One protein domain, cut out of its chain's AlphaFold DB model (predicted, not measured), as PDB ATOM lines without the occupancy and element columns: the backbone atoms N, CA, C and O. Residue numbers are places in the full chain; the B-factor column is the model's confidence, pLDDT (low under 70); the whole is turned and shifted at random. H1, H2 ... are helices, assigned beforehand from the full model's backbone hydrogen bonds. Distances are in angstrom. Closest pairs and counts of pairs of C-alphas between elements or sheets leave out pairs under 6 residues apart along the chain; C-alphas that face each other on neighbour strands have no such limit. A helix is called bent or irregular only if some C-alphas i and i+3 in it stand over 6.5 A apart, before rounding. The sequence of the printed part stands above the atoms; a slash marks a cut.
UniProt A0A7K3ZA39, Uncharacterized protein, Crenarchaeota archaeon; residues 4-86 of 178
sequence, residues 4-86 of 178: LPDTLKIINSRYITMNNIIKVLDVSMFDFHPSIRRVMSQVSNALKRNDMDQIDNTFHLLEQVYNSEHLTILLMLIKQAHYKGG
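This is residues 4 to 86 of the 178 residues of an uncharacterized protein of Crenarchaeota archaeon (UniProt A0A7K3ZA39). H3, H4 and H5 form an up-and-down bundle, each running against the one before; short H2 packs between H1, H3 and H5. The printed part has 83 residues with five named helices, in order H1 to H5, which hold 69 of them; the class is all helix, and the whole is compact, radius of gyration of the C-alphas 11.6 A, spans 31 by 25 by 19 A.

Start at H1, residues 4 to 18; it touches H2, residues 21 to 28, at a steep tilt of 64 degrees, closest C-alphas Arg 14 and Val 24, 5.9 A. H2 makes a hairpin with H3, residues 34 to 49, closest C-alphas Leu 25 and Ser 44, 6.2 A. H3 makes another with H4, residues 52 to 66, closest C-alphas Ala 46 and Ile 55, 5.3 A. H4, with residues 59 to 63 alone, only just touches residues 71 to 75 of H5, residues 69 to 83, in a hairpin with 3 pairs of C-alphas within 8 A, closest Glu 63 and Thr 72, 5.8 A. H5 touches H2 with residues 78 to 82 alone, closest C-alphas His 82 and Ile 21, 5.9 A. O i to N i+4 pairs are within hydrogen-bond range throughout H2, H4 and H5, in 10 of 11 in H1 and 10 of 12 in H3.

Find C-alpha 4 at (154.833, 159.447, 99.024); H1 runs 20.5 A. H3, 23.2 A, is only just irregular: C-alphas 35 and 38 are 6.53 A apart. H4 runs 21.0 A; H5 runs 21.3 A to C-alpha 83 at (152.880, 142.039, 112.835).

The printed part has no cut, its four links are tight, and no printed residue is under 70 in pLDDT.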
ATOM      1  N   LEU A   4     155.352 160.266  97.931       80.38
ATOM      2  CA  LEU A   4     154.833 159.447  99.024       80.38
ATOM      3  C   LEU A   4     153.343 159.083  98.841       80.38
ATOM      4  O   LEU A   4     153.020 157.921  99.088       80.38
ATOM      5  N   PRO A   5     152.469 159.983  98.332       81.56
ATOM      6  CA  PRO A   5     151.090 159.646  97.960       81.56
ATOM      7  C   PRO A   5     150.990 158.428  97.040       81.56
ATOM      8  O   PRO A   5     150.228 157.500  97.298       81.56
ATOM      9  N   ASP A   6     151.804 158.401  95.986       84.75
ATOM     10  CA  ASP A   6     151.772 157.324  94.998       84.75
ATOM     11  C   ASP A   6     152.315 156.019  95.586       84.75
ATOM     12  O   ASP A   6     151.779 154.942  95.333       84.75
ATOM     13  N   THR A   7     153.321 156.116  96.458       87.00
ATOM     14  CA  THR A   7     153.850 154.965  97.201       87.00
ATOM     15  C   THR A   7     152.784 154.360  98.123       87.00
ATOM     16  O   THR A   7     152.608 153.142  98.127       87.00
ATOM     17  N   LEU A   8     152.037 155.198  98.854       85.69
ATOM     18  CA  LEU A   8     150.916 154.780  99.704       85.69
ATOM     19  C   LEU A   8     149.812 154.096  98.887       85.69
ATOM     20  O   LEU A   8     149.392 152.998  99.240       85.69
ATOM     21  N   LYS A   9     149.411 154.681  97.749       87.00
ATOM     22  CA  LYS A   9     148.412 154.091  96.839       87.00
ATOM     23  C   LYS A   9     148.829 152.711  96.330       87.00
ATOM     24  O   LYS A   9     148.023 151.781  96.352       87.00
ATOM     25  N   ILE A  10     150.084 152.565  95.894       89.62
ATOM     26  CA  ILE A  10     150.621 151.291  95.394       89.62
ATOM     27  C   ILE A  10     150.604 150.231  96.500       89.62
ATOM     28  O   ILE A  10     150.160 149.105  96.264       89.62
ATOM     29  N   ILE A  11     151.072 150.585  97.702       89.69
ATOM     30  CA  ILE A  11     151.106 149.664  98.844       89.69
ATOM     31  C   ILE A  11     149.686 149.266  99.248       89.69
ATOM     32  O   ILE A  11     149.429 148.071  99.371       89.69
ATOM     33  N   ASN A  12     148.766 150.225  99.389       87.44
ATOM     34  CA  ASN A  12     147.379 149.959  99.769       87.44
ATOM     35  C   ASN A  12     146.686 149.023  98.771       87.44
ATOM     36  O   ASN A  12     146.257 147.929  99.136       87.44
ATOM     37  N   SER A  13     146.698 149.386  97.484       88.06
ATOM     38  CA  SER A  13     146.081 148.591  96.416       88.06
ATOM     39  C   SER A  13     146.565 147.136  96.414       88.06
ATOM     40  O   SER A  13     145.770 146.204  96.293       88.06
ATOM     41  N   ARG A  14     147.870 146.919  96.597       89.50
ATOM     42  CA  ARG A  14     148.458 145.575  96.573       89.50
ATOM     43  C   ARG A  14     148.276 144.830  97.885       89.50
ATOM     44  O   ARG A  14     148.162 143.605  97.863       89.50
ATOM     45  N   TYR A  15     148.228 145.528  99.016       88.12
ATOM     46  CA  TYR A  15     147.985 144.912 100.316       88.12
ATOM     47  C   TYR A  15     146.568 144.350 100.426       88.12
ATOM     48  O   TYR A  15     146.411 143.237 100.931       88.12
ATOM     49  N   ILE A  16     145.573 145.034  99.850       84.12
ATOM     50  CA  ILE A  16     144.195 144.530  99.743       84.12
ATOM     51  C   ILE A  16     144.173 143.139  99.088       84.12
ATOM     52  O   ILE A  16     143.535 142.219  99.602       84.12
ATOM     53  N   THR A  17     144.919 142.956  97.994       84.31
ATOM     54  CA  THR A  17     144.957 141.686  97.250       84.31
ATOM     55  C   THR A  17     145.868 140.634  97.889       84.31
ATOM     56  O   THR A  17     145.522 139.457  97.932       84.31
ATOM     57  N   MET A  18     147.057 141.025  98.349       85.25
ATOM     58  CA  MET A  18     148.108 140.079  98.747       85.25
ATOM     59  C   MET A  18     148.097 139.738 100.238       85.25
ATOM     60  O   MET A  18     148.658 138.710 100.618       85.25
ATOM     61  N   ASN A  19     147.517 140.603 101.079       84.19
ATOM     62  CA  ASN A  19     147.461 140.479 102.540       84.19
ATOM     63  C   ASN A  19     148.821 140.148 103.198       84.19
ATOM     64  O   ASN A  19     148.899 139.474 104.223       84.19
ATOM     65  N   ASN A  20     149.924 140.562 102.571       86.94
ATOM     66  CA  ASN A  20     151.281 140.298 103.034       86.94
ATOM     67  C   ASN A  20     152.187 141.459 102.631       86.94
ATOM     68  O   ASN A  20     152.539 141.607 101.461       86.94
ATOM     69  N   ILE A  21     152.580 142.270 103.612       88.69
ATOM     70  CA  ILE A  21     153.298 143.519 103.353       88.69
ATOM     71  C   ILE A  21     154.704 143.301 102.773       88.69
ATOM     72  O   ILE A  21     155.143 144.088 101.943       88.69
ATOM     73  N   ILE A  22     155.389 142.203 103.118       89.56
ATOM     74  CA  ILE A  22     156.717 141.893 102.560       89.56
ATOM     75  C   ILE A  22     156.597 141.598 101.064       89.56
ATOM     76  O   ILE A  22     157.330 142.175 100.262       89.56
ATOM     77  N   LYS A  23     155.634 140.749 100.676       89.00
ATOM     78  CA  LYS A  23     155.371 140.452  99.259       89.00
ATOM     79  C   LYS A  23     154.986 141.714  98.495       89.00
ATOM     80  O   LYS A  23     155.500 141.928  97.404       89.00
ATOM     81  N   VAL A  24     154.131 142.553  99.085       90.25
ATOM     82  CA  VAL A  24     153.721 143.841  98.508       90.25
ATOM     83  C   VAL A  24     154.927 144.732  98.241       90.25
ATOM     84  O   VAL A  24     155.056 145.242  97.132       90.25
ATOM     85  N   LEU A  25     155.827 144.908  99.210       91.50
ATOM     86  CA  LEU A  25     157.013 145.745  99.028       91.50
ATOM     87  C   LEU A  25     157.946 145.192  97.947       91.50
ATOM     88  O   LEU A  25     158.466 145.963  97.143       91.50
ATOM     89  N   ASP A  26     158.115 143.871  97.880       90.69
ATOM     90  CA  ASP A  26     158.979 143.229  96.890       90.69
ATOM     91  C   ASP A  26     158.475 143.418  95.457       90.69
ATOM     92  O   ASP A  26     159.253 143.800  94.581       90.69
ATOM     93  N   VAL A  27     157.175 143.225  95.214       91.38
ATOM     94  CA  VAL A  27     156.604 143.432  93.872       91.38
ATOM     95  C   VAL A  27     156.523 144.911  93.491       91.38
ATOM     96  O   VAL A  27     156.512 145.243  92.312       91.38
ATOM     97  N   SER A  28     156.469 145.809  94.480       90.88
ATOM     98  CA  SER A  28     156.272 147.257  94.280       90.88
ATOM     99  C   SER A  28     157.546 148.061  94.157       90.88
ATOM    100  O   SER A  28     157.501 149.225  93.769       90.88
ATOM    101  N   MET A  29     158.697 147.442  94.414       89.94
ATOM    102  CA  MET A  29     159.979 148.134  94.413       89.94
ATOM    103  C   MET A  29     160.293 148.826  93.074       89.94
ATOM    104  O   MET A  29     160.913 149.892  93.057       89.94
ATOM    105  N   PHE A  30     159.851 148.241  91.955       88.31
ATOM    106  CA  PHE A  30     160.037 148.803  90.613       88.31
ATOM    107  C   PHE A  30     159.073 149.949  90.293       88.31
ATOM    108  O   PHE A  30     159.470 150.880  89.591       88.31
ATOM    109  N   ASP A  31     157.864 149.914  90.851       89.38
ATOM    110  CA  ASP A  31     156.834 150.939  90.656       89.38
ATOM    111  C   ASP A  31     157.080 152.177  91.522       89.38
ATOM    112  O   ASP A  31     156.599 153.269  91.227       89.38
ATOM    113  N   PHE A  32     157.873 152.034  92.586       89.69
ATOM    114  CA  PHE A  32     158.280 153.167  93.400       89.69
ATOM    115  C   PHE A  32     159.223 154.098  92.642       89.69
ATOM    116  O   PHE A  32     160.198 153.678  92.000       89.69
ATOM    117  N   HIS A  33     158.981 155.396  92.822       89.00
ATOM    118  CA  HIS A  33     159.859 156.446  92.334       89.00
ATOM    119  C   HIS A  33     161.287 156.267  92.901       89.00
ATOM    120  O   HIS A  33     161.437 155.944  94.088       89.00
ATOM    121  N   PRO A  34     162.357 156.520  92.117       86.75
ATOM    122  CA  PRO A  34     163.742 156.288  92.543       86.75
ATOM    123  C   PRO A  34     164.123 156.918  93.891       86.75
ATOM    124  O   PRO A  34     164.873 156.324  94.664       86.75
ATOM    125  N   SER A  35     163.571 158.095  94.203       84.19
ATOM    126  CA  SER A  35     163.826 158.802  95.466       84.19
ATOM    127  C   SER A  35     163.272 158.095  96.710       84.19
ATOM    128  O   SER A  35     163.825 158.272  97.791       84.19
ATOM    129  N   ILE A  36     162.211 157.293  96.570       86.31
ATOM    130  CA  ILE A  36     161.574 156.550  97.671       86.31
ATOM    131  C   ILE A  36     162.009 155.084  97.671       86.31
ATOM    132  O   ILE A  36     162.078 154.456  98.726       86.31
ATOM    133  N   ARG A  37     162.404 154.549  96.512       89.69
ATOM    134  CA  ARG A  37     162.876 153.168  96.357       89.69
ATOM    135  C   ARG A  37     163.990 152.800  97.337       89.69
ATOM    136  O   ARG A  37     163.975 151.709  97.894       89.69
ATOM    137  N   ARG A  38     164.935 153.714  97.591       89.00
ATOM    138  CA  ARG A  38     166.014 153.492  98.569       89.00
ATOM    139  C   ARG A  38     165.470 153.292  99.989       89.00
ATOM    140  O   ARG A  38     165.898 152.362 100.664       89.00
ATOM    141  N   VAL A  39     164.514 154.124 100.400       89.50
ATOM    142  CA  VAL A  39     163.854 154.042 101.713       89.50
ATOM    143  C   VAL A  39     163.070 152.739 101.826       89.50
ATOM    144  O   VAL A  39     163.281 151.966 102.753       89.50
ATOM    145  N   MET A  40     162.234 152.437 100.830       91.12
ATOM    146  CA  MET A  40     161.409 151.224 100.830       91.12
ATOM    147  C   MET A  40     162.242 149.942 100.756       91.12
ATOM    148  O   MET A  40     161.855 148.924 101.324       91.12
ATOM    149  N   SER A  41     163.417 149.981 100.124       91.12
ATOM    150  CA  SER A  41     164.367 148.867 100.146       91.12
ATOM    151  C   SER A  41     164.945 148.637 101.544       91.12
ATOM    152  O   SER A  41     165.021 147.491 101.982       91.12
ATOM    153  N   GLN A  42     165.300 149.701 102.273       91.50
ATOM    154  CA  GLN A  42     165.747 149.590 103.667       91.50
ATOM    155  C   GLN A  42     164.638 149.024 104.561       91.50
ATOM    156  O   GLN A  42     164.901 148.114 105.344       91.50
ATOM    157  N   VAL A  43     163.399 149.487 104.371       92.25
ATOM    158  CA  VAL A  43     162.211 148.968 105.063       92.25
ATOM    159  C   VAL A  43     161.995 147.483 104.764       92.25
ATOM    160  O   VAL A  43     161.942 146.683 105.693       92.25
ATOM    161  N   SER A  44     161.940 147.082 103.488       92.19
ATOM    162  CA  SER A  44     161.757 145.673 103.095       92.19
ATOM    163  C   SER A  44     162.859 144.778 103.672       92.19
ATOM    164  O   SER A  44     162.577 143.720 104.236       92.19
ATOM    165  N   ASN A  45     164.116 145.225 103.615       91.00
ATOM    166  CA  ASN A  45     165.243 144.482 104.173       91.00
ATOM    167  C   ASN A  45     165.150 144.325 105.694       91.00
ATOM    168  O   ASN A  45     165.484 143.256 106.199       91.00
ATOM    169  N   ALA A  46     164.698 145.351 106.420       90.44
ATOM    170  CA  ALA A  46     164.491 145.269 107.864       90.44
ATOM    171  C   ALA A  46     163.367 144.280 108.213       90.44
ATOM    172  O   ALA A  46     163.567 143.394 109.038       90.44
ATOM    173  N   LEU A  47     162.228 144.352 107.517       90.75
ATOM    174  CA  LEU A  47     161.098 143.440 107.735       90.75
ATOM    175  C   LEU A  47     161.460 141.976 107.451       90.75
ATOM    176  O   LEU A  47     161.044 141.079 108.178       90.75
ATOM    177  N   LYS A  48     162.277 141.714 106.423       90.12
ATOM    178  CA  LYS A  48     162.743 140.355 106.091       90.12
ATOM    179  C   LYS A  48     163.632 139.729 107.162       90.12
ATOM    180  O   LYS A  48     163.710 138.507 107.230       90.12
ATOM    181  N   ARG A  49     164.308 140.544 107.978       87.25
ATOM    182  CA  ARG A  49     165.120 140.055 109.104       87.25
ATOM    183  C   ARG A  49     164.264 139.579 110.274       87.25
ATOM    184  O   ARG A  49     164.768 138.805 111.077       87.25
ATOM    185  N   ASN A  50     162.993 139.994 110.327       83.38
ATOM    186  CA  ASN A  50     162.013 139.578 111.330       83.38
ATOM    187  C   ASN A  50     162.505 139.769 112.781       83.38
ATOM    188  O   ASN A  50     162.250 138.943 113.654       83.38
ATOM    189  N   ASP A  51     163.246 140.854 113.012       88.56
ATOM    190  CA  ASP A  51     163.796 141.258 114.306       88.56
ATOM    191  C   ASP A  51     163.167 142.602 114.685       88.56
ATOM    192  O   ASP A  51     163.350 143.604 113.985       88.56
ATOM    193  N   MET A  52     162.388 142.601 115.768       86.31
ATOM    194  CA  MET A  52     161.591 143.753 116.185       86.31
ATOM    195  C   MET A  52     162.451 144.956 116.563       86.31
ATOM    196  O   MET A  52     162.135 146.070 116.147       86.31
ATOM    197  N   ASP A  53     163.567 144.733 117.255       88.25
ATOM    198  CA  ASP A  53     164.468 145.806 117.667       88.25
ATOM    199  C   ASP A  53     165.172 146.409 116.446       88.25
ATOM    200  O   ASP A  53     165.324 147.626 116.336       88.25
ATOM    201  N   GLN A  54     165.571 145.581 115.474       88.56
ATOM    202  CA  GLN A  54     166.161 146.086 114.229       88.56
ATOM    203  C   GLN A  54     165.157 146.844 113.361       88.56
ATOM    204  O   GLN A  54     165.527 147.850 112.747       88.56
ATOM    205  N   ILE A  55     163.911 146.377 113.291       89.69
ATOM    206  CA  ILE A  55     162.840 147.058 112.557       89.69
ATOM    207  C   ILE A  55     162.588 148.432 113.179       89.69
ATOM    208  O   ILE A  55     162.617 149.431 112.462       89.69
ATOM    209  N   ASP A  56     162.449 148.498 114.502       90.56
ATOM    210  CA  ASP A  56     162.145 149.739 115.214       90.56
ATOM    211  C   ASP A  56     163.289 150.745 115.118       90.56
ATOM    212  O   ASP A  56     163.062 151.905 114.775       90.56
ATOM    213  N   ASN A  57     164.532 150.291 115.287       92.00
ATOM    214  CA  ASN A  57     165.707 151.139 115.096       92.00
ATOM    215  C   ASN A  57     165.818 151.660 113.657       92.00
ATOM    216  O   ASN A  57     166.141 152.829 113.439       92.00
ATOM    217  N   THR A  58     165.533 150.816 112.659       91.06
ATOM    218  CA  THR A  58     165.577 151.231 111.250       91.06
ATOM    219  C   THR A  58     164.495 152.263 110.954       91.06
ATOM    220  O   THR A  58     164.766 153.255 110.280       91.06
ATOM    221  N   PHE A  59     163.279 152.053 111.456       92.75
ATOM    222  CA  PHE A  59     162.150 152.943 111.198       92.75
ATOM    223  C   PHE A  59     162.370 154.287 111.891       92.75
ATOM    224  O   PHE A  59     162.288 155.319 111.231       92.75
ATOM    225  N   HIS A  60     162.808 154.277 113.151       91.56
ATOM    226  CA  HIS A  60     163.155 155.490 113.888       91.56
ATOM    227  C   HIS A  60     164.269 156.291 113.188       91.56
ATOM    228  O   HIS A  60     164.216 157.523 113.122       91.56
ATOM    229  N   LEU A  61     165.285 155.620 112.637       91.38
ATOM    230  CA  LEU A  61     166.355 156.297 111.903       91.38
ATOM    231  C   LEU A  61     165.822 156.950 110.621       91.38
ATOM    232  O   LEU A  61     166.186 158.083 110.307       91.38
ATOM    233  N   LEU A  62     164.940 156.266 109.890       90.12
ATOM    234  CA  LEU A  62     164.295 156.828 108.703       90.12
ATOM    235  C   LEU A  62     163.421 158.037 109.051       90.12
ATOM    236  O   LEU A  62     163.495 159.052 108.360       90.12
ATOM    237  N   GLU A  63     162.652 157.969 110.133       89.06
ATOM    238  CA  GLU A  63     161.840 159.087 110.623       89.06
ATOM    239  C   GLU A  63     162.702 160.310 110.950       89.06
ATOM    240  O   GLU A  63     162.391 161.412 110.502       89.06
ATOM    241  N   GLN A  64     163.838 160.121 111.629       88.38
ATOM    242  CA  GLN A  64     164.766 161.211 111.950       88.38
ATOM    243  C   GLN A  64     165.439 161.817 110.714       88.38
ATOM    244  O   GLN A  64     165.577 163.035 110.619       88.38
ATOM    245  N   VAL A  65     165.879 160.981 109.770       87.06
ATOM    246  CA  VAL A  65     166.600 161.441 108.570       87.06
ATOM    247  C   VAL A  65     165.688 162.238 107.646       87.06
ATOM    248  O   VAL A  65     166.110 163.232 107.054       87.06
ATOM    249  N   TYR A  66     164.451 161.782 107.485       81.56
ATOM    250  CA  TYR A  66     163.520 162.353 106.524       81.56
ATOM    251  C   TYR A  66     162.606 163.414 107.159       81.56
ATOM    252  O   TYR A  66     162.171 164.311 106.440       81.56
ATOM    253  N   ASN A  67     162.364 163.362 108.474       81.19
ATOM    254  CA  ASN A  67     161.547 164.307 109.243       81.19
ATOM    255  C   ASN A  67     160.201 164.623 108.566       81.19
ATOM    256  O   ASN A  67     159.902 165.768 108.225       81.19
ATOM    257  N   SER A  68     159.416 163.578 108.299       82.00
ATOM    258  CA  SER A  68     158.108 163.692 107.653       82.00
ATOM    259  C   SER A  68     157.060 162.878 108.378       82.00
ATOM    260  O   SER A  68     157.197 161.664 108.558       82.00
ATOM    261  N   GLU A  69     155.978 163.561 108.729       82.06
ATOM    262  CA  GLU A  69     154.797 162.981 109.351       82.06
ATOM    263  C   GLU A  69     154.191 161.877 108.479       82.06
ATOM    264  O   GLU A  69     153.998 160.755 108.936       82.06
ATOM    265  N   HIS A  70     154.003 162.131 107.181       83.25
ATOM    266  CA  HIS A  70     153.420 161.134 106.286       83.25
ATOM    267  C   HIS A  70     154.306 159.885 106.133       83.25
ATOM    268  O   HIS A  70     153.789 158.774 106.013       83.25
ATOM    269  N   LEU A  71     155.640 160.034 106.156       85.88
ATOM    270  CA  LEU A  71     156.544 158.878 106.142       85.88
ATOM    271  C   LEU A  71     156.440 158.080 107.447       85.88
ATOM    272  O   LEU A  71     156.403 156.855 107.399       85.88
ATOM    273  N   THR A  72     156.359 158.768 108.582       87.75
ATOM    274  CA  THR A  72     156.178 158.156 109.908       87.75
ATOM    275  C   THR A  72     154.899 157.320 109.945       87.75
ATOM    276  O   THR A  72     154.921 156.149 110.321       87.75
ATOM    277  N   ILE A  73     153.788 157.874 109.450       86.31
ATOM    278  CA  ILE A  73     152.513 157.151 109.378       86.31
ATOM    279  C   ILE A  73     152.622 155.946 108.433       86.31
ATOM    280  O   ILE A  73     152.190 154.851 108.789       86.31
ATOM    281  N   LEU A  74     153.255 156.101 107.264       87.25
ATOM    282  CA  LEU A  74     153.491 154.990 106.337       87.25
ATOM    283  C   LEU A  74     154.291 153.854 106.998       87.25
ATOM    284  O   LEU A  74     153.929 152.685 106.862       87.25
ATOM    285  N   LEU A  75     155.359 154.176 107.728       90.69
ATOM    286  CA  LEU A  75     156.170 153.193 108.448       90.69
ATOM    287  C   LEU A  75     155.363 152.504 109.557       90.69
ATOM    288  O   LEU A  75     155.408 151.279 109.674       90.69
ATOM    289  N   MET A  76     154.558 153.254 110.311       89.56
ATOM    290  CA  MET A  76     153.652 152.697 111.319       89.56
ATOM    291  C   MET A  76     152.652 151.708 110.702       89.56
ATOM    292  O   MET A  76     152.485 150.603 111.222       89.56
ATOM    293  N   LEU A  77     152.022 152.070 109.582       87.06
ATOM    294  CA  LEU A  77     151.081 151.210 108.860       87.06
ATOM    295  C   LEU A  77     151.757 149.933 108.353       87.06
ATOM    296  O   LEU A  77     151.243 148.836 108.559       87.06
ATOM    297  N   ILE A  78     152.950 150.055 107.761       89.56
ATOM    298  CA  ILE A  78     153.756 148.912 107.316       89.56
ATOM    299  C   ILE A  78     154.091 147.987 108.495       89.56
ATOM    300  O   ILE A  78     153.964 146.767 108.376       89.56
ATOM    301  N   LYS A  79     154.486 148.553 109.643       89.88
ATOM    302  CA  LYS A  79     154.788 147.796 110.865       89.88
ATOM    303  C   LYS A  79     153.558 147.034 111.355       89.88
ATOM    304  O   LYS A  79     153.640 145.839 111.631       89.88
ATOM    305  N   GLN A  80     152.408 147.697 111.441       87.06
ATOM    306  CA  GLN A  80     151.163 147.054 111.865       87.06
ATOM    307  C   GLN A  80     150.754 145.938 110.893       87.06
ATOM    308  O   GLN A  80     150.464 144.823 111.332       87.06
ATOM    309  N   ALA A  81     150.827 146.195 109.585       86.62
ATOM    310  CA  ALA A  81     150.556 145.219 108.533       86.62
ATOM    311  C   ALA A  81     151.497 144.009 108.553       86.62
ATOM    312  O   ALA A  81     151.096 142.923 108.131       86.62
ATOM    313  N   HIS A  82     152.725 144.184 109.047       87.81
ATOM    314  CA  HIS A  82     153.690 143.107 109.226       87.81
ATOM    315  C   HIS A  82     153.357 142.208 110.424       87.81
ATOM    316  O   HIS A  82     153.387 140.990 110.282       87.81
ATOM    317  N   TYR A  83     153.024 142.793 111.581       83.38
ATOM    318  CA  TYR A  83     152.880 142.039 112.835       83.38
ATOM    319  C   TYR A  83     151.476 141.518 113.124       83.38
ATOM    320  O   TYR A  83     151.328 140.455 113.720       83.38
ATOM    321  N   LYS A  84     150.445 142.287 112.777       81.31
ATOM    322  CA  LYS A  84     149.062 141.972 113.154       81.31
ATOM    323  C   LYS A  84     148.288 141.342 111.995       81.31
ATOM    324  O   LYS A  84     147.566 140.381 112.225       81.31
ATOM    325  N   GLY A  85     148.500 141.829 110.767       72.00
ATOM    326  CA  GLY A  85     147.838 141.334 109.552       72.00
ATOM    327  C   GLY A  85     146.299 141.306 109.617       72.00
ATOM    328  O   GLY A  85     145.688 141.710 110.604       72.00
ATOM    329  N   GLY A  86     145.659 140.810 108.555       76.25
ATOM    330  CA  GLY A  86     144.215 140.538 108.539       76.25
ATOM    331  C   GLY A  86     143.333 141.707 108.089       76.25
ATOM    332  O   GLY A  86     143.813 142.790 107.762       76.25
TER     333      GLY A  86